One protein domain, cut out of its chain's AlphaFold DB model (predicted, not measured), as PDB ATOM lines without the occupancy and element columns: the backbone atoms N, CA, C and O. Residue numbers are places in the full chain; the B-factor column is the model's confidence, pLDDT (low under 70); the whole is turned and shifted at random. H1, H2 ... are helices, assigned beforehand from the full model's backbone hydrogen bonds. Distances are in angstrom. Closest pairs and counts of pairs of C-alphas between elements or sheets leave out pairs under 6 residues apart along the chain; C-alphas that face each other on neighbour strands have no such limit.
ATOM      1  N   VAL A 368      41.493  -5.567  22.209       90.31
ATOM      2  CA  VAL A 368      40.232  -4.859  22.481       90.31
ATOM      3  C   VAL A 368      39.639  -4.281  21.198       90.31
ATOM      4  O   VAL A 368      38.464  -4.498  20.926       90.31
ATOM      5  N   LYS A 369      40.445  -3.598  20.371       91.12
ATOM      6  CA  LYS A 369      39.974  -3.085  19.076       91.12
ATOM      7  C   LYS A 369      39.482  -4.200  18.164       91.12
ATOM      8  O   LYS A 369      38.439  -4.043  17.551       91.12
ATOM      9  N   LYS A 370      40.218  -5.308  18.067       87.69
ATOM     10  CA  LYS A 370      39.870  -6.427  17.184       87.69
ATOM     11  C   LYS A 370      38.514  -7.034  17.544       87.69
ATOM     12  O   LYS A 370      37.715  -7.263  16.646       87.69
ATOM     13  N   TYR A 371      38.262  -7.271  18.831       88.69
ATOM     14  CA  TYR A 371      37.004  -7.863  19.288       88.69
ATOM     15  C   TYR A 371      35.848  -6.865  19.262       88.69
ATOM     16  O   TYR A 371      34.794  -7.167  18.714       88.69
ATOM     17  N   ALA A 372      36.047  -5.663  19.806       89.88
ATOM     18  CA  ALA A 372      34.977  -4.675  19.912       89.88
ATOM     19  C   ALA A 372      34.558  -4.086  18.554       89.88
ATOM     20  O   ALA A 372      33.430  -3.633  18.418       89.88
ATOM     21  N   LEU A 373      35.452  -4.083  17.556       92.88
ATOM     22  CA  LEU A 373      35.205  -3.558  16.205       92.88
ATOM     23  C   LEU A 373      35.189  -4.662  15.140       92.88
ATOM     24  O   LEU A 373      35.481  -4.398  13.972       92.88
ATOM     25  N   PHE A 374      34.894  -5.904  15.536       91.56
ATOM     26  CA  PHE A 374      34.954  -7.054  14.637       91.56
ATOM     27  C   PHE A 374      34.055  -6.881  13.406       91.56
ATOM     28  O   PHE A 374      34.550  -6.994  12.286       91.56
ATOM     29  N   ASN A 375      32.775  -6.545  13.606       92.19
ATOM     30  CA  ASN A 375      31.810  -6.360  12.516       92.19
ATOM     31  C   ASN A 375      32.261  -5.264  11.550       92.19
ATOM     32  O   ASN A 375      32.356  -5.498  10.345       92.19
ATOM     33  N   PHE A 376      32.643  -4.102  12.083       94.19
ATOM     34  CA  PHE A 376      33.209  -3.019  11.289       94.19
ATOM     35  C   PHE A 376      34.409  -3.481  10.443       94.19
ATOM     36  O   PHE A 376      34.424  -3.288   9.228       94.19
ATOM     37  N   PHE A 377      35.406  -4.144  11.040       93.50
ATOM     38  CA  PHE A 377      36.576  -4.622  10.293       93.50
ATOM     39  C   PHE A 377      36.241  -5.715   9.277       93.50
ATOM     40  O   PHE A 377      36.845  -5.744   8.201       93.50
ATOM     41  N   TYR A 378      35.279  -6.584   9.585       93.06
ATOM     42  CA  TYR A 378      34.779  -7.596   8.664       93.06
ATOM     43  C   TYR A 378      34.169  -6.953   7.415       93.06
ATOM     44  O   TYR A 378      34.568  -7.302   6.303       93.06
ATOM     45  N   LEU A 379      33.290  -5.961   7.581       93.00
ATOM     46  CA  LEU A 379      32.660  -5.244   6.470       93.00
ATOM     47  C   LEU A 379      33.680  -4.475   5.621       93.00
ATOM     48  O   LEU A 379      33.644  -4.555   4.393       93.00
ATOM     49  N   ILE A 380      34.654  -3.806   6.251       94.38
ATOM     50  CA  ILE A 380      35.754  -3.143   5.529       94.38
ATOM     51  C   ILE A 380      36.563  -4.153   4.708       94.38
ATOM     52  O   ILE A 380      36.899  -3.881   3.556       94.38
ATOM     53  N   ASN A 381      36.879  -5.323   5.271       93.12
ATOM     54  CA  ASN A 381      37.619  -6.370   4.564       93.12
ATOM     55  C   ASN A 381      36.814  -6.957   3.401       93.12
ATOM     56  O   ASN A 381      37.359  -7.162   2.316       93.12
ATOM     57  N   ARG A 382      35.522  -7.219   3.628       91.00
ATOM     58  CA  ARG A 382      34.588  -7.725   2.619       91.00
ATOM     59  C   ARG A 382      34.516  -6.755   1.447       91.00
ATOM     60  O   ARG A 382      34.784  -7.175   0.326       91.00
ATOM     61  N   GLN A 383      34.287  -5.468   1.719       91.94
ATOM     62  CA  GLN A 383      34.277  -4.443   0.681       91.94
ATOM     63  C   GLN A 383      35.620  -4.346  -0.038       91.94
ATOM     64  O   GLN A 383      35.660  -4.249  -1.255       91.94
ATOM     65  N   TYR A 384      36.737  -4.354   0.694       90.62
ATOM     66  CA  TYR A 384      38.059  -4.211   0.086       90.62
ATOM     67  C   TYR A 384      38.369  -5.351  -0.895       90.62
ATOM     68  O   TYR A 384      38.949  -5.110  -1.953       90.62
ATOM     69  N   LYS A 385      37.954  -6.582  -0.574       87.44
ATOM     70  CA  LYS A 385      38.126  -7.755  -1.443       87.44
ATOM     71  C   LYS A 385      37.234  -7.728  -2.688       87.44
ATOM     72  O   LYS A 385      37.614  -8.332  -3.685       87.44
ATOM     73  N   THR A 386      36.084  -7.055  -2.641       85.12
ATOM     74  CA  THR A 386      35.175  -6.901  -3.791       85.12
ATOM     75  C   THR A 386      35.531  -5.713  -4.687       85.12
ATOM     76  O   THR A 386      34.907  -5.537  -5.732       85.12
ATOM     77  N   LEU A 387      36.535  -4.900  -4.323       83.44
ATOM     78  CA  LEU A 387      36.956  -3.757  -5.131       83.44
ATOM     79  C   LEU A 387      37.547  -4.209  -6.468       83.44
ATOM     80  O   LEU A 387      38.685  -4.675  -6.540       83.44
ATOM     81  N   GLU A 388      36.816  -3.961  -7.550       74.62
ATOM     82  CA  GLU A 388      37.396  -3.990  -8.885       74.62
ATOM     83  C   GLU A 388      38.339  -2.798  -9.101       74.62
ATOM     84  O   GLU A 388      38.107  -1.690  -8.608       74.62
ATOM     85  N   GLU A 389      39.403  -3.012  -9.883       63.19
ATOM     86  CA  GLU A 389      40.323  -1.935 -10.280       63.19
ATOM     87  C   GLU A 389      39.599  -0.862 -11.119       63.19
ATOM     88  O   GLU A 389      39.976   0.307 -11.073       63.19
ATOM     89  N   PHE A 390      38.515  -1.256 -11.804       62.47
ATOM     90  CA  PHE A 390      37.625  -0.393 -12.579       62.47
ATOM     91  C   PHE A 390      36.159  -0.867 -12.450       62.47
ATOM     92  O   PHE A 390      35.782  -1.816 -13.155       62.47
ATOM     93  N   PRO A 391      35.339  -0.253 -11.571       68.06
ATOM     94  CA  PRO A 391      33.919  -0.589 -11.441       68.06
ATOM     95  C   PRO A 391      33.162  -0.259 -12.735       68.06
ATOM     96  O   PRO A 391      33.329   0.828 -13.287       68.06
ATOM     97  N   SER A 392      32.336  -1.184 -13.239       67.94
ATOM     98  CA  SER A 392      31.472  -0.903 -14.395       67.94
ATOM     99  C   SER A 392      30.125  -0.349 -13.942       67.94
ATOM    100  O   SER A 392      29.359  -1.056 -13.288       67.94
ATOM    101  N   PHE A 393      29.802   0.877 -14.348       69.94
ATOM    102  CA  PHE A 393      28.511   1.515 -14.055       69.94
ATOM    103  C   PHE A 393      27.395   1.111 -15.033       69.94
ATOM    104  O   PHE A 393      26.236   1.442 -14.820       69.94
ATOM    105  N   GLU A 394      27.728   0.337 -16.069       67.31
ATOM    106  CA  GLU A 394      26.783  -0.182 -17.069       67.31
ATOM    107  C   GLU A 394      25.924  -1.353 -16.556       67.31
ATOM    108  O   GLU A 394      24.922  -1.697 -17.177       67.31
ATOM    109  N   LYS A 395      26.310  -1.970 -15.428       79.75
ATOM    110  CA  LYS A 395      25.653  -3.144 -14.827       79.75
ATOM    111  C   LYS A 395      25.205  -2.841 -13.389       79.75
ATOM    112  O   LYS A 395      25.988  -3.037 -12.452       79.75
ATOM    113  N   PRO A 396      23.980  -2.316 -13.186       80.38
ATOM    114  CA  PRO A 396      23.534  -1.858 -11.868       80.38
ATOM    115  C   PRO A 396      23.312  -2.992 -10.855       80.38
ATOM    116  O   PRO A 396      23.355  -2.750  -9.653       80.38
ATOM    117  N   ASP A 397      23.123  -4.225 -11.321       79.62
ATOM    118  CA  ASP A 397      23.050  -5.456 -10.525       79.62
ATOM    119  C   ASP A 397      24.376  -5.763  -9.819       79.62
ATOM    120  O   ASP A 397      24.408  -5.970  -8.606       79.62
ATOM    121  N   ILE A 398      25.484  -5.716 -10.564       81.75
ATOM    122  CA  ILE A 398      26.837  -5.903 -10.018       81.75
ATOM    123  C   ILE A 398      27.190  -4.740  -9.087       81.75
ATOM    124  O   ILE A 398      27.803  -4.932  -8.034       81.75
ATOM    125  N   LEU A 399      26.780  -3.523  -9.453       84.25
ATOM    126  CA  LEU A 399      26.962  -2.338  -8.618       84.25
ATOM    127  C   LEU A 399      26.253  -2.495  -7.266       84.25
ATOM    128  O   LEU A 399      26.818  -2.160  -6.219       84.25
ATOM    129  N   PHE A 400      25.035  -3.040  -7.290       85.44
ATOM    130  CA  PHE A 400      24.250  -3.302  -6.095       85.44
ATOM    131  C   PHE A 400      24.935  -4.315  -5.176       85.44
ATOM    132  O   PHE A 400      25.191  -4.004  -4.012       85.44
ATOM    133  N   SER A 401      25.295  -5.486  -5.712       83.44
ATOM    134  CA  SER A 401      25.873  -6.579  -4.922       83.44
ATOM    135  C   SER A 401      27.267  -6.265  -4.376       83.44
ATOM    136  O   SER A 401      27.586  -6.634  -3.248       83.44
ATOM    137  N   ASN A 402      28.113  -5.593  -5.165       86.44
ATOM    138  CA  ASN A 402      29.534  -5.435  -4.830       86.44
ATOM    139  C   ASN A 402      29.845  -4.165  -4.034       86.44
ATOM    140  O   ASN A 402      30.908  -4.091  -3.411       86.44
ATOM    141  N   TYR A 403      28.960  -3.164  -4.076       88.69
ATOM    142  CA  TYR A 403      29.207  -1.858  -3.463       88.69
ATOM    143  C   TYR A 403      28.034  -1.382  -2.613       88.69
ATOM    144  O   TYR A 403      28.225  -1.078  -1.440       88.69
ATOM    145  N   ILE A 404      26.828  -1.299  -3.179       89.25
ATOM    146  CA  ILE A 404      25.713  -0.606  -2.519       89.25
ATOM    147  C   ILE A 404      25.235  -1.371  -1.288       89.25
ATOM    148  O   ILE A 404      25.094  -0.769  -0.229       89.25
ATOM    149  N   GLN A 405      25.049  -2.686  -1.387       90.19
ATOM    150  CA  GLN A 405      24.587  -3.492  -0.258       90.19
ATOM    151  C   GLN A 405      25.527  -3.373   0.951       90.19
ATOM    152  O   GLN A 405      25.097  -3.033   2.051       90.19
ATOM    153  N   ILE A 406      26.831  -3.563   0.734       91.12
ATOM    154  CA  ILE A 406      27.837  -3.462   1.798       91.12
ATOM    155  C   ILE A 406      27.957  -2.017   2.314       91.12
ATOM    156  O   ILE A 406      28.226  -1.801   3.495       91.12
ATOM    157  N   ALA A 407      27.742  -1.009   1.462       91.94
ATOM    158  CA  ALA A 407      27.715   0.384   1.894       91.94
ATOM    159  C   ALA A 407      26.575   0.661   2.886       91.94
ATOM    160  O   ALA A 407      26.815   1.339   3.882       91.94
ATOM    161  N   TYR A 408      25.374   0.121   2.661       91.88
ATOM    162  CA  TYR A 408      24.261   0.251   3.609       91.88
ATOM    163  C   TYR A 408      24.520  -0.517   4.916       91.88
ATOM    164  O   TYR A 408      24.346   0.069   5.982       91.88
ATOM    165  N   GLU A 409      25.064  -1.740   4.853       92.25
ATOM    166  CA  GLU A 409      25.512  -2.483   6.052       92.25
ATOM    167  C   GLU A 409      26.538  -1.662   6.871       92.25
ATOM    168  O   GLU A 409      26.479  -1.583   8.099       92.25
ATOM    169  N   LEU A 410      27.480  -0.991   6.196       93.50
ATOM    170  CA  LEU A 410      28.476  -0.130   6.844       93.50
ATOM    171  C   LEU A 410      27.881   1.143   7.451       93.50
ATOM    172  O   LEU A 410      28.414   1.622   8.454       93.50
ATOM    173  N   ILE A 411      26.839   1.720   6.844       92.44
ATOM    174  CA  ILE A 411      26.143   2.892   7.391       92.44
ATOM    175  C   ILE A 411      25.512   2.530   8.734       92.44
ATOM    176  O   ILE A 411      25.735   3.242   9.715       92.44
ATOM    177  N   GLU A 412      24.803   1.405   8.789       91.56
ATOM    178  CA  GLU A 412      24.138   0.917   9.996       91.56
ATOM    179  C   GLU A 412      25.141   0.601  11.118       91.56
ATOM    180  O   GLU A 412      24.995   1.082  12.245       91.56
ATOM    181  N   GLU A 413      26.212  -0.132  10.799       92.44
ATOM    182  CA  GLU A 413      27.285  -0.457  11.749       92.44
ATOM    183  C   GLU A 413      27.963   0.819  12.280       92.44
ATOM    184  O   GLU A 413      28.218   0.961  13.480       92.44
ATOM    185  N   CYS A 414      28.226   1.789  11.397       91.81
ATOM    186  CA  CYS A 414      28.801   3.075  11.780       91.81
ATOM    187  C   CYS A 414      27.874   3.876  12.693       91.81
ATOM    188  O   CYS A 414      28.375   4.499  13.627       91.81
ATOM    189  N   ALA A 415      26.567   3.893  12.423       89.19
ATOM    190  CA  ALA A 415      25.588   4.615  13.226       89.19
ATOM    191  C   ALA A 415      25.467   3.989  14.621       89.19
ATOM    192  O   ALA A 415      25.658   4.685  15.621       89.19
ATOM    193  N   SER A 416      25.274   2.669  14.677       89.69
ATOM    194  CA  SER A 416      25.075   1.899  15.909       89.69
ATOM    195  C   SER A 416      26.282   1.945  16.850       89.69
ATOM    196  O   SER A 416      26.121   2.077  18.061       89.69
ATOM    197  N   ASN A 417      27.505   1.912  16.305       90.19
ATOM    198  CA  ASN A 417      28.743   1.838  17.090       90.19
ATOM    199  C   ASN A 417      29.562   3.142  17.101       90.19
ATOM    200  O   ASN A 417      30.753   3.119  17.425       90.19
ATOM    201  N   THR A 418      28.948   4.295  16.794       88.00
ATOM    202  CA  THR A 418      29.634   5.606  16.721       88.00
ATOM    203  C   THR A 418      30.447   5.913  17.984       88.00
ATOM    204  O   THR A 418      31.622   6.268  17.892       88.00
ATOM    205  N   GLU A 419      29.849   5.774  19.172       86.75
ATOM    206  CA  GLU A 419      30.511   6.116  20.440       86.75
ATOM    207  C   GLU A 419      31.676   5.176  20.758       86.75
ATOM    208  O   GLU A 419      32.743   5.610  21.204       86.75
ATOM    209  N   LEU A 420      31.484   3.884  20.491       88.56
ATOM    210  CA  LEU A 420      32.491   2.851  20.694       88.56
ATOM    211  C   LEU A 420      33.686   3.075  19.755       88.56
ATOM    212  O   LEU A 420      34.835   3.071  20.212       88.56
ATOM    213  N   LEU A 421      33.424   3.361  18.475       88.38
ATOM    214  CA  LEU A 421      34.435   3.750  17.489       88.38
ATOM    215  C   LEU A 421      35.171   5.022  17.926       88.38
ATOM    216  O   LEU A 421      36.400   5.037  17.975       88.38
ATOM    217  N   GLU A 422      34.449   6.079  18.298       87.75
ATOM    218  CA  GLU A 422      35.049   7.352  18.701       87.75
ATOM    219  C   GLU A 422      35.949   7.209  19.939       87.75
ATOM    220  O   GLU A 422      36.980   7.887  20.029       87.75
ATOM    221  N   ASN A 423      35.579   6.336  20.881       90.06
ATOM    222  CA  ASN A 423      36.295   6.124  22.134       90.06
ATOM    223  C   ASN A 423      37.531   5.216  21.972       90.06
ATOM    224  O   ASN A 423      38.620   5.543  22.464       90.06
ATOM    225  N   LEU A 424      37.393   4.081  21.278       91.12
ATOM    226  CA  LEU A 424      38.474   3.101  21.121       91.12
ATOM    227  C   LEU A 424      39.511   3.514  20.075       91.12
ATOM    228  O   LEU A 424      40.699   3.202  20.225       91.12
ATOM    229  N   LEU A 425      39.092   4.205  19.016       89.69
ATOM    230  CA  LEU A 425      39.996   4.655  17.967       89.69
ATOM    231  C   LEU A 425      40.807   5.866  18.422       89.69
ATOM    232  O   LEU A 425      40.375   6.693  19.222       89.69
ATOM    233  N   LYS A 426      42.026   5.992  17.902       86.75
ATOM    234  CA  LYS A 426      42.815   7.219  18.053       86.75
ATOM    235  C   LYS A 426      42.140   8.364  17.304       86.75
ATOM    236  O   LYS A 426      41.320   8.139  16.419       86.75
ATOM    237  N   SER A 427      42.483   9.609  17.629       81.25
ATOM    238  CA  SER A 427      41.894  10.782  16.958       81.25
ATOM    239  C   SER A 427      42.026  10.732  15.430       81.25
ATOM    240  O   SER A 427      41.060  11.036  14.742       81.25
ATOM    241  N   TYR A 428      43.174  10.291  14.915       79.62
ATOM    242  CA  TYR A 428      43.419  10.198  13.472       79.62
ATOM    243  C   TYR A 428      42.658   9.032  12.814       79.62
ATOM    244  O   TYR A 428      42.043   9.210  11.768       79.62
ATOM    245  N   GLU A 429      42.623   7.877  13.485       88.06
ATOM    246  CA  GLU A 429      41.869   6.683  13.072       88.06
ATOM    247  C   GLU A 429      40.369   6.988  12.969       88.06
ATOM    248  O   GLU A 429      39.711   6.638  11.992       88.06
ATOM    249  N   TRP A 430      39.837   7.702  13.962       87.31
ATOM    250  CA  TRP A 430      38.450   8.155  13.970       87.31
ATOM    251  C   TRP A 430      38.146   9.129  12.829       87.31
ATOM    252  O   TRP A 430      37.085   9.064  12.217       87.31
ATOM    253  N   ASP A 431      39.085  10.011  12.499       84.00
ATOM    254  CA  ASP A 431      38.936  10.953  11.394       84.00
ATOM    255  C   ASP A 431      38.850  10.253  10.028       84.00
ATOM    256  O   ASP A 431      38.094  10.692   9.157       84.00
ATOM    257  N   SER A 432      39.584   9.155   9.835       87.56
ATOM    258  CA  SER A 432      39.461   8.311   8.641       87.56
ATOM    259  C   SER A 432      38.101   7.617   8.568       87.56
ATOM    260  O   SER A 432      37.472   7.627   7.509       87.56
ATOM    261  N   VAL A 433      37.593   7.105   9.695       91.88
ATOM    262  CA  VAL A 433      36.234   6.537   9.770       91.88
ATOM    263  C   VAL A 433      35.169   7.606   9.506       91.88
ATOM    264  O   VAL A 433      34.237   7.364   8.751       91.88
ATOM    265  N   ARG A 434      35.333   8.829  10.017       89.38
ATOM    266  CA  ARG A 434      34.413   9.946   9.750       89.38
ATOM    267  C   ARG A 434      34.383  10.339   8.270       89.38
ATOM    268  O   ARG A 434      33.328  10.682   7.741       89.38
ATOM    269  N   LYS A 435      35.523  10.296   7.573       89.62
ATOM    270  CA  LYS A 435      35.556  10.498   6.111       89.62
ATOM    271  C   LYS A 435      34.796   9.398   5.379       89.62
ATOM    272  O   LYS A 435      34.032   9.718   4.473       89.62
ATOM    273  N   LEU A 436      34.964   8.145   5.806       93.94
ATOM    274  CA  LEU A 436      34.186   7.028   5.284       93.94
ATOM    275  C   LEU A 436      32.685   7.252   5.517       93.94
ATOM    276  O   LEU A 436      31.932   7.202   4.551       93.94
ATOM    277  N   GLN A 437      32.264   7.606   6.733       93.44
ATOM    278  CA  GLN A 437      30.870   7.952   7.041       93.44
ATOM    279  C   GLN A 437      30.341   9.050   6.107       93.44
ATOM    280  O   GLN A 437      29.282   8.897   5.512       93.44
ATOM    281  N   ASN A 438      31.102  10.126   5.890       91.31
ATOM    282  CA  ASN A 438      30.706  11.188   4.962       91.31
ATOM    283  C   ASN A 438      30.564  10.689   3.514       91.31
ATOM    284  O   ASN A 438      29.622  11.086   2.830       91.31
ATOM    285  N   SER A 439      31.479   9.835   3.039       93.38
ATOM    286  CA  SER A 439      31.387   9.239   1.697       93.38
ATOM    287  C   SER A 439      30.175   8.311   1.562       93.38
ATOM    288  O   SER A 439      29.472   8.365   0.559       93.38
ATOM    289  N   LEU A 440      29.866   7.546   2.613       93.19
ATOM    290  CA  LEU A 440      28.695   6.681   2.693       93.19
ATOM    291  C   LEU A 440      27.393   7.493   2.686       93.19
ATOM    292  O   LEU A 440      26.484   7.181   1.925       93.19
ATOM    293  N   TYR A 441      27.315   8.589   3.447       91.25
ATOM    294  CA  TYR A 441      26.149   9.477   3.428       91.25
ATOM    295  C   TYR A 441      25.948  10.155   2.072       91.25
ATOM    296  O   TYR A 441      24.812  10.287   1.617       91.25
ATOM    297  N   LYS A 442      27.029  10.565   1.396       91.56
ATOM    298  CA  LYS A 442      26.949  11.080   0.020       91.56
ATOM    299  C   LYS A 442      26.462  10.011  -0.954       91.56
ATOM    300  O   LYS A 442      25.619  10.311  -1.796       91.56
ATOM    301  N   LEU A 443      26.958   8.780  -0.824       91.69
ATOM    302  CA  LEU A 443      26.505   7.645  -1.622       91.69
ATOM    303  C   LEU A 443      25.009   7.396  -1.402       91.69
ATOM    304  O   LEU A 443      24.246   7.424  -2.367       91.69
ATOM    305  N   ARG A 444      24.564   7.302  -0.145       91.81
ATOM    306  CA  ARG A 444      23.146   7.196   0.233       91.81
ATOM    307  C   ARG A 444      22.310   8.321  -0.374       91.81
ATOM    308  O   ARG A 444      21.271   8.060  -0.963       91.81
ATOM    309  N   ALA A 445      22.771   9.569  -0.279       89.12
ATOM    310  CA  ALA A 445      22.073  10.724  -0.845       89.12
ATOM    311  C   ALA A 445      21.985  10.666  -2.379       89.12
ATOM    312  O   ALA A 445      20.946  11.000  -2.943       89.12
ATOM    313  N   SER A 446      23.044  10.208  -3.059       87.31
ATOM    314  CA  SER A 446      23.039  10.030  -4.517       87.31
ATOM    315  C   SER A 446      22.085   8.916  -4.961       87.31
ATOM    316  O   SER A 446      21.352   9.086  -5.935       87.31
ATOM    317  N   ILE A 447      22.021   7.818  -4.199       87.31
ATOM    318  CA  ILE A 447      21.113   6.693  -4.444       87.31
ATOM    319  C   ILE A 447      19.675   7.068  -4.099       87.31
ATOM    320  O   ILE A 447      18.778   6.683  -4.836       87.31
ATOM    321  N   GLY A 448      19.452   7.873  -3.056       84.38
ATOM    322  CA  GLY A 448      18.157   8.399  -2.616       84.38
ATOM    323  C   GLY A 448      17.176   7.345  -2.106       84.38
ATOM    324  O   GLY A 448      15.992   7.452  -2.411       84.38
ATOM    325  N   ILE A 449      17.678   6.339  -1.386       85.44
ATOM    326  CA  ILE A 449      16.884   5.341  -0.653       85.44
ATOM    327  C   ILE A 449      17.209   5.498   0.839       85.44
ATOM    328  O   ILE A 449      18.391   5.577   1.200       85.44
ATOM    329  N   GLU A 450      16.192   5.584   1.699       82.81
ATOM    330  CA  GLU A 450      16.392   5.649   3.153       82.81
ATOM    331  C   GLU A 450      16.814   4.289   3.732       82.81
ATOM    332  O   GLU A 450      16.496   3.242   3.181       82.81
ATOM    333  N   GLU A 451      17.535   4.289   4.860       72.00
ATOM    334  CA  GLU A 451      18.065   3.060   5.484       72.00
ATOM    335  C   GLU A 451      16.963   2.048   5.817       72.00
ATOM    336  O   GLU A 451      17.095   0.874   5.496       72.00
ATOM    337  N   LYS A 452      15.843   2.522   6.374       74.31
ATOM    338  CA  LYS A 452      14.705   1.672   6.758       74.31
ATOM    339  C   LYS A 452      13.999   1.028   5.566       74.31
ATOM    340  O   LYS A 452      13.406  -0.029   5.709       74.31
ATOM    341  N   GLU A 453      14.044   1.675   4.406       78.69
ATOM    342  CA  GLU A 453      13.422   1.173   3.178       78.69
ATOM    343  C   GLU A 453      14.355   0.215   2.429       78.69
ATOM    344  O   GLU A 453      13.899  -0.589   1.619       78.69
ATOM    345  N   PHE A 454      15.665   0.287   2.690       83.19
ATOM    346  CA  PHE A 454      16.670  -0.491   1.971       83.19
ATOM    347  C   PHE A 454      16.586  -1.997   2.258       83.19
ATOM    348  O   PHE A 454      16.893  -2.791   1.371       83.19
ATOM    349  N   GLU A 455      16.117  -2.404   3.442       76.50
ATOM    350  CA  GLU A 455      15.944  -3.821   3.807       76.50
ATOM    351  C   GLU A 455      15.017  -4.581   2.841       76.50
ATOM    352  O   GLU A 455      15.155  -5.790   2.653       76.50
ATOM    353  N   GLU A 456      14.098  -3.880   2.173       78.94
ATOM    354  CA  GLU A 456      13.163  -4.482   1.224       78.94
ATOM    355  C   GLU A 456      13.742  -4.657  -0.189       78.94
ATOM    356  O   GLU A 456      13.091  -5.282  -1.042       78.94
ATOM    357  N   PHE A 457      14.930  -4.105  -0.469       81.50
ATOM    358  CA  PHE A 457      15.564  -4.142  -1.784       81.50
ATOM    359  C   PHE A 457      16.391  -5.416  -1.980       81.50
ATOM    360  O   PHE A 457      17.372  -5.676  -1.292       81.50
ATOM    361  N   ASN A 458      16.038  -6.175  -3.016       83.75
ATOM    362  CA  ASN A 458      16.912  -7.172  -3.627       83.75
ATOM    363  C   ASN A 458      17.474  -6.627  -4.959       83.75
ATOM    364  O   ASN A 458      17.066  -5.558  -5.421       83.75
ATOM    365  N   SER A 459      18.396  -7.364  -5.589       80.62
ATOM    366  CA  SER A 459      19.041  -6.941  -6.848       80.62
ATOM    367  C   SER A 459      18.027  -6.560  -7.942       80.62
ATOM    368  O   SER A 459      18.179  -5.541  -8.612       80.62
ATOM    369  N   GLU A 460      16.931  -7.312  -8.068       83.62
ATOM    370  CA  GLU A 460      15.877  -7.068  -9.064       83.62
ATOM    371  C   GLU A 460      15.076  -5.787  -8.787       83.62
ATOM    372  O   GLU A 460      14.891  -4.954  -9.680       83.62
ATOM    373  N   LYS A 461      14.636  -5.581  -7.539       85.25
ATOM    374  CA  LYS A 461      13.958  -4.344  -7.132       85.25
ATOM    375  C   LYS A 461      14.871  -3.140  -7.326       85.25
ATOM    376  O   LYS A 461      14.424  -2.119  -7.847       85.25
ATOM    377  N   PHE A 462      16.153  -3.268  -6.982       86.81
ATOM    378  CA  PHE A 462      17.120  -2.197  -7.189       86.81
ATOM    379  C   PHE A 462      17.320  -1.872  -8.673       86.81
ATOM    380  O   PHE A 462      17.295  -0.697  -9.032       86.81
ATOM    381  N   LEU A 463      17.441  -2.877  -9.546       85.50
ATOM    382  CA  LEU A 463      17.509  -2.674 -10.998       85.50
ATOM    383  C   LEU A 463      16.310  -1.867 -11.507       85.50
ATOM    384  O   LEU A 463      16.487  -0.880 -12.223       85.50
ATOM    385  N   SER A 464      15.094  -2.252 -11.106       84.12
ATOM    386  CA  SER A 464      13.874  -1.549 -11.519       84.12
ATOM    387  C   SER A 464      13.872  -0.085 -11.058       84.12
ATOM    388  O   SER A 464      13.615   0.821 -11.852       84.12
ATOM    389  N   TYR A 465      14.256   0.165  -9.804       87.38
ATOM    390  CA  TYR A 465      14.387   1.507  -9.243       87.38
ATOM    391  C   TYR A 465      15.441   2.337  -9.984       87.38
ATOM    392  O   TYR A 465      15.201   3.500 -10.317       87.38
ATOM    393  N   TYR A 466      16.596   1.733 -10.267       86.31
ATOM    394  CA  TYR A 466      17.725   2.386 -10.912       86.31
ATOM    395  C   TYR A 466      17.350   2.917 -12.294       86.31
ATOM    396  O   TYR A 466      17.569   4.096 -12.573       86.31
ATOM    397  N   TYR A 467      16.730   2.088 -13.140       85.69
ATOM    398  CA  TYR A 467      16.315   2.513 -14.479       85.69
ATOM    399  C   TYR A 467      15.224   3.588 -14.434       85.69
ATOM    400  O   TYR A 467      15.352   4.607 -15.111       85.69
ATOM    401  N   ILE A 468      14.222   3.448 -13.555       86.44
ATOM    402  CA  ILE A 468      13.185   4.479 -13.362       86.44
ATOM    403  C   ILE A 468      13.814   5.825 -12.977       86.44
ATOM    404  O   ILE A 468      13.389   6.882 -13.450       86.44
ATOM    405  N   LYS A 469      14.825   5.808 -12.105       84.81
ATOM    406  CA  LYS A 469      15.493   7.020 -11.628       84.81
ATOM    407  C   LYS A 469      16.436   7.623 -12.669       84.81
ATOM    408  O   LYS A 469      16.474   8.845 -12.802       84.81
ATOM    409  N   LYS A 470      17.134   6.781 -13.436       83.81
ATOM    410  CA  LYS A 470      17.964   7.175 -14.584       83.81
ATOM    411  C   LYS A 470      17.142   7.831 -15.696       83.81
ATOM    412  O   LYS A 470      17.627   8.753 -16.348       83.81
ATOM    413  N   ASP A 471      15.912   7.381 -15.922       82.38
ATOM    414  CA  ASP A 471      15.050   7.963 -16.954       82.38
ATOM    415  C   ASP A 471      14.411   9.282 -16.523       82.38
ATOM    416  O   ASP A 471      14.227  10.176 -17.346       82.38
ATOM    417  N   LYS A 472      14.132   9.441 -15.225       85.38
ATOM    418  CA  LYS A 472      13.618  10.695 -14.653       85.38
ATOM    419  C   LYS A 472      14.693  11.772 -14.463       85.38
ATOM    420  O   LYS A 472      14.345  12.918 -14.179       85.38
ATOM    421  N   SER A 473      15.979  11.431 -14.556       81.38
ATOM    422  CA  SER A 473      17.070  12.372 -14.298       81.38
ATOM    423  C   SER A 473      17.408  13.242 -15.523       81.38
ATOM    424  O   SER A 473      17.272  12.801 -16.668       81.38
ATOM    425  N   PRO A 474      17.888  14.485 -15.314       81.56
ATOM    426  CA  PRO A 474      18.326  15.352 -16.405       81.56
ATOM    427  C   PRO A 474      19.468  14.726 -17.220       81.56
ATOM    428  O   PRO A 474      20.453  14.243 -16.648       81.56
ATOM    429  N   LYS A 475      19.356  14.797 -18.553       81.12
ATOM    430  CA  LYS A 475      20.375  14.353 -19.517       81.12
ATOM    431  C   LYS A 475      20.915  15.550 -20.308       81.12
ATOM    432  O   LYS A 475      20.149  16.437 -20.682       81.12
ATOM    433  N   ASN A 476      22.219  15.567 -20.574       71.25
ATOM    434  CA  ASN A 476      22.870  16.532 -21.463       71.25
ATOM    435  C   ASN A 476      23.831  15.789 -22.407       71.25
ATOM    436  O   ASN A 476      24.979  15.528 -22.050       71.25
ATOM    437  N   GLY A 477      23.349  15.391 -23.589       73.25
ATOM    438  CA  GLY A 477      24.062  14.444 -24.460       73.25
ATOM    439  C   GLY A 477      24.139  13.050 -23.823       73.25
ATOM    440  O   GLY A 477      23.144  12.577 -23.278       73.25
ATOM    441  N   ASP A 478      25.324  12.430 -23.832       65.88
ATOM    442  CA  ASP A 478      25.583  11.129 -23.181       65.88
ATOM    443  C   ASP A 478      25.669  11.222 -21.646       65.88
ATOM    444  O   ASP A 478      25.778  10.214 -20.951       65.88
ATOM    445  N   TRP A 479      25.641  12.435 -21.089       69.62
ATOM    446  CA  TRP A 479      25.817  12.660 -19.661       69.62
ATOM    447  C   TRP A 479      24.480  12.624 -18.915       69.62
ATOM    448  O   TRP A 479      23.605  13.467 -19.137       69.62
ATOM    449  N   ASN A 480      24.336  11.671 -17.993       83.19
ATOM    450  CA  ASN A 480      23.204  11.568 -17.076       83.19
ATOM    451  C   ASN A 480      23.603  12.050 -15.672       83.19
ATOM    452  O   ASN A 480      24.548  11.530 -15.075       83.19
ATOM    453  N   LEU A 481      22.859  13.014 -15.114       83.31
ATOM    454  CA  LEU A 481      23.172  13.603 -13.805       83.31
ATOM    455  C   LEU A 481      23.158  12.566 -12.664       83.31
ATOM    456  O   LEU A 481      23.982  12.635 -11.755       83.31
ATOM    457  N   PHE A 482      22.225  11.613 -12.690       85.25
ATOM    458  CA  PHE A 482      22.109  10.584 -11.654       85.25
ATOM    459  C   PHE A 482      23.277   9.596 -11.712       85.25
ATOM    460  O   PHE A 482      23.909   9.348 -10.686       85.25
ATOM    461  N   GLU A 483      23.614   9.102 -12.905       84.06
ATOM    462  CA  GLU A 483      24.742   8.178 -13.087       84.06
ATOM    463  C   GLU A 483      26.068   8.840 -12.722       84.06
ATOM    464  O   GLU A 483      26.857   8.255 -11.987       84.06
ATOM    465  N   SER A 484      26.274  10.097 -13.129       84.38
ATOM    466  CA  SER A 484      27.484  10.849 -12.787       84.38
ATOM    467  C   SER A 484      27.621  11.082 -11.277       84.38
ATOM    468  O   SER A 484      28.721  10.975 -10.728       84.38
ATOM    469  N   ASN A 485      26.513  11.357 -10.580       85.75
ATOM    470  CA  ASN A 485      26.520  11.518  -9.125       85.75
ATOM    471  C   ASN A 485      26.827  10.201  -8.399       85.75
ATOM    472  O   ASN A 485      27.593  10.222  -7.435       85.75
ATOM    473  N   ILE A 486      26.263   9.078  -8.860       86.50
ATOM    474  CA  ILE A 486      26.557   7.741  -8.324       86.50
ATOM    475  C   ILE A 486      28.009   7.351  -8.591       86.50
ATOM    476  O   ILE A 486      28.694   6.882  -7.689       86.50
ATOM    477  N   GLU A 487      28.508   7.563  -9.805       86.38
ATOM    478  CA  GLU A 487      29.897   7.269 -10.151       86.38
ATOM    479  C   GLU A 487      30.863   8.052  -9.255       86.38
ATOM    480  O   GLU A 487      31.791   7.485  -8.673       86.38
ATOM    481  N   THR A 488      30.610   9.349  -9.073       86.56
ATOM    482  CA  THR A 488      31.425  10.200  -8.198       86.56
ATOM    483  C   THR A 488      31.374   9.712  -6.747       86.56
ATOM    484  O   THR A 488      32.420   9.562  -6.113       86.56
ATOM    485  N   SER A 489      30.181   9.437  -6.211       88.56
ATOM    486  CA  SER A 489      30.016   9.039  -4.809       88.56
ATOM    487  C   SER A 489      30.579   7.643  -4.519       88.56
ATOM    488  O   SER A 489      31.201   7.445  -3.475       88.56
ATOM    489  N   ILE A 490      30.454   6.697  -5.456       88.38
ATOM    490  CA  ILE A 490      31.067   5.367  -5.365       88.38
ATOM    491  C   ILE A 490      32.589   5.470  -5.426       88.38
ATOM    492  O   ILE A 490      33.266   4.829  -4.626       88.38
ATOM    493  N   ASN A 491      33.151   6.303  -6.303       88.06
ATOM    494  CA  ASN A 491      34.600   6.502  -6.357       88.06
ATOM    495  C   ASN A 491      35.147   7.100  -5.046       88.06
ATOM    496  O   ASN A 491      36.146   6.602  -4.518       88.06
ATOM    497  N   GLU A 492      34.465   8.095  -4.466       89.12
ATOM    498  CA  GLU A 492      34.812   8.642  -3.143       89.12
ATOM    499  C   GLU A 492      34.712   7.582  -2.028       89.12
ATOM    500  O   GLU A 492      35.557   7.533  -1.124       89.12
ATOM    501  N   TYR A 493      33.693   6.721  -2.086       92.44
ATOM    502  CA  TYR A 493      33.513   5.603  -1.161       92.44
ATOM    503  C   TYR A 493      34.642   4.570  -1.285       92.44
ATOM    504  O   TYR A 493      35.251   4.205  -0.279       92.44
ATOM    505  N   ILE A 494      34.996   4.159  -2.506       90.25
ATOM    506  CA  ILE A 494      36.092   3.219  -2.779       90.25
ATOM    507  C   ILE A 494      37.421   3.765  -2.251       90.25
ATOM    508  O   ILE A 494      38.182   3.037  -1.609       90.25
ATOM    509  N   GLU A 495      37.715   5.042  -2.500       90.25
ATOM    510  CA  GLU A 495      38.929   5.681  -1.990       90.25
ATOM    511  C   GLU A 495      38.939   5.706  -0.454       90.25
ATOM    512  O   GLU A 495      39.952   5.386   0.178       90.25
ATOM    513  N   SER A 496      37.796   6.009   0.163       91.00
ATOM    514  CA  SER A 496      37.639   6.003   1.619       91.00
ATOM    515  C   SER A 496      37.834   4.604   2.216       91.00
ATOM    516  O   SER A 496      38.550   4.465   3.208       91.00
ATOM    517  N   ILE A 497      37.299   3.556   1.581       93.31
ATOM    518  CA  ILE A 497      37.509   2.158   1.983       93.31
ATOM    519  C   ILE A 497      38.980   1.767   1.880       93.31
ATOM    520  O   ILE A 497      39.523   1.207   2.832       93.31
ATOM    521  N   LYS A 498      39.660   2.091   0.771       91.19
ATOM    522  CA  LYS A 498      41.100   1.813   0.612       91.19
ATOM    523  C   LYS A 498      41.916   2.481   1.718       91.19
ATOM    524  O   LYS A 498      42.815   1.857   2.281       91.19
ATOM    525  N   ASN A 499      41.588   3.728   2.053       89.31
ATOM    526  CA  ASN A 499      42.251   4.469   3.122       89.31
ATOM    527  C   ASN A 499      42.049   3.804   4.493       89.31
ATOM    528  O   ASN A 499      43.033   3.528   5.180       89.31
ATOM    529  N   VAL A 500      40.802   3.490   4.858       92.19
ATOM    530  CA  VAL A 500      40.464   2.826   6.128       92.19
ATOM    531  C   VAL A 500      41.107   1.437   6.203       92.19
ATOM    532  O   VAL A 500      41.773   1.121   7.186       92.19
ATOM    533  N   TYR A 501      41.008   0.625   5.148       92.25
ATOM    534  CA  TYR A 501      41.630  -0.699   5.104       92.25
ATOM    535  C   TYR A 501      43.149  -0.631   5.304       92.25
ATOM    536  O   TYR A 501      43.695  -1.367   6.123       92.25
ATOM    537  N   ASN A 502      43.843   0.270   4.604       88.31
ATOM    538  CA  ASN A 502      45.293   0.418   4.735       88.31
ATOM    539  C   ASN A 502      45.706   0.849   6.148       88.31
ATOM    540  O   ASN A 502      46.718   0.376   6.671       88.31
ATOM    541  N   GLU A 503      44.918   1.713   6.785       87.94
ATOM    542  CA  GLU A 503      45.173   2.198   8.140       87.94
ATOM    543  C   GLU A 503      44.947   1.118   9.208       87.94
ATOM    544  O   GLU A 503      45.743   0.979  10.145       87.94
ATOM    545  N   PHE A 504      43.913   0.296   9.028       89.88
ATOM    546  CA  PHE A 504      43.565  -0.798   9.932       89.88
ATOM    547  C   PHE A 504      44.072  -2.167   9.469       89.88
ATOM    548  O   PHE A 504      43.717  -3.182  10.066       89.88
ATOM    549  N   ARG A 505      44.964  -2.222   8.471       87.75
ATOM    550  CA  ARG A 505      45.442  -3.471   7.849       87.75
ATOM    551  C   ARG A 505      45.937  -4.496   8.866       87.75
ATOM    552  O   ARG A 505      45.673  -5.680   8.718       87.75
ATOM    553  N   LYS A 506      46.618  -4.036   9.917       84.50
ATOM    554  CA  LYS A 506      47.132  -4.883  11.009       84.50
ATOM    555  C   LYS A 506      46.044  -5.520  11.888       84.50
ATOM    556  O   LYS A 506      46.322  -6.503  12.557       84.50
ATOM    557  N   TYR A 507      44.842  -4.947  11.915       84.75
ATOM    558  CA  TYR A 507      43.688  -5.484  12.641       84.75
ATOM    559  C   TYR A 507      42.816  -6.371  11.742       84.75
ATOM    560  O   TYR A 507      42.200  -7.309  12.232       84.75
ATOM    561  N   ILE A 508      42.804  -6.084  10.435       84.00
ATOM    562  CA  ILE A 508      41.997  -6.781   9.427       84.00
ATOM    563  C   ILE A 508      42.686  -8.057   8.917       84.00
ATOM    564  O   ILE A 508      42.065  -9.114   8.832       84.00
ATOM    565  N   ASN A 509      43.975  -7.974   8.576       71.06
ATOM    566  CA  ASN A 509      44.742  -9.088   8.022       71.06
ATOM    567  C   ASN A 509      45.432  -9.860   9.138       71.06
ATOM    568  O   ASN A 509      46.642  -9.743   9.334       71.06
TER     569      ASN A 509
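AT A GLANCE: This is residues 368 to 509 of the 513 residues of an uncharacterized protein of Lactococcus lactis subsp. lactis (UniProt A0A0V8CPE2). Two pairs of helices running opposite ways, the hairpin H2 and H3 and the side-by-side H5 and H8, make two layers that cross steeply. H7 crosses one end of this elongated body, and short H1 and H4 lie at the other. The printed part has 142 residues with eight named helices, H1 to H8 in chain order, and no named strand: all helix, compact, radius of gyration of the C-alphas 15.7 A, spans 51 by 29 by 22 A.

HOW THE PARTS SIT: Start at H1, residues 368 to 372, close but not clearly touching H2, residues 374 to 386. The hub H3, residues 396 to 416, touches H2 at a shallow tilt of 19 degrees; their closest C-alphas, Thr 386 and Asn 402, are 5.9 A apart. H4, residues 418 to 424, meets H3 only through their link. H5, residues 427 to 447, touches H3 with residues 437 to 444 alone, closest C-alphas Ala 407 and Leu 440, 6.4 A. H6, residues 451 to 454, only just touches H3, with 3 pairs of C-alphas within 8 A. H7, residues 459 to 472, is about perpendicular to H3, 80 degrees. H8, residues 481 to 508, touches H5 at a shallow tilt of 27 degrees, closest C-alphas Leu 443 and Ser 489, 4.9 A. Every O i to N i+4 pair is within hydrogen-bond range in H1, H2, H4, H5 and H7; H3 has 15 of 17, H8 22 of 24; H6 is too short.

IN THESE COORDINATES: Find C-alpha 368, where H1 begins, at (40.232, -4.859, 22.481). H3 runs 28.1 A, H5 30.1 A, and H8 36.2 A to C-alpha 508 at (41.997, -6.781, 9.427).

THE WHOLE: The printed part has no cut and no long link. Residues 389 to 394 and 478 to 479 are under pLDDT 70.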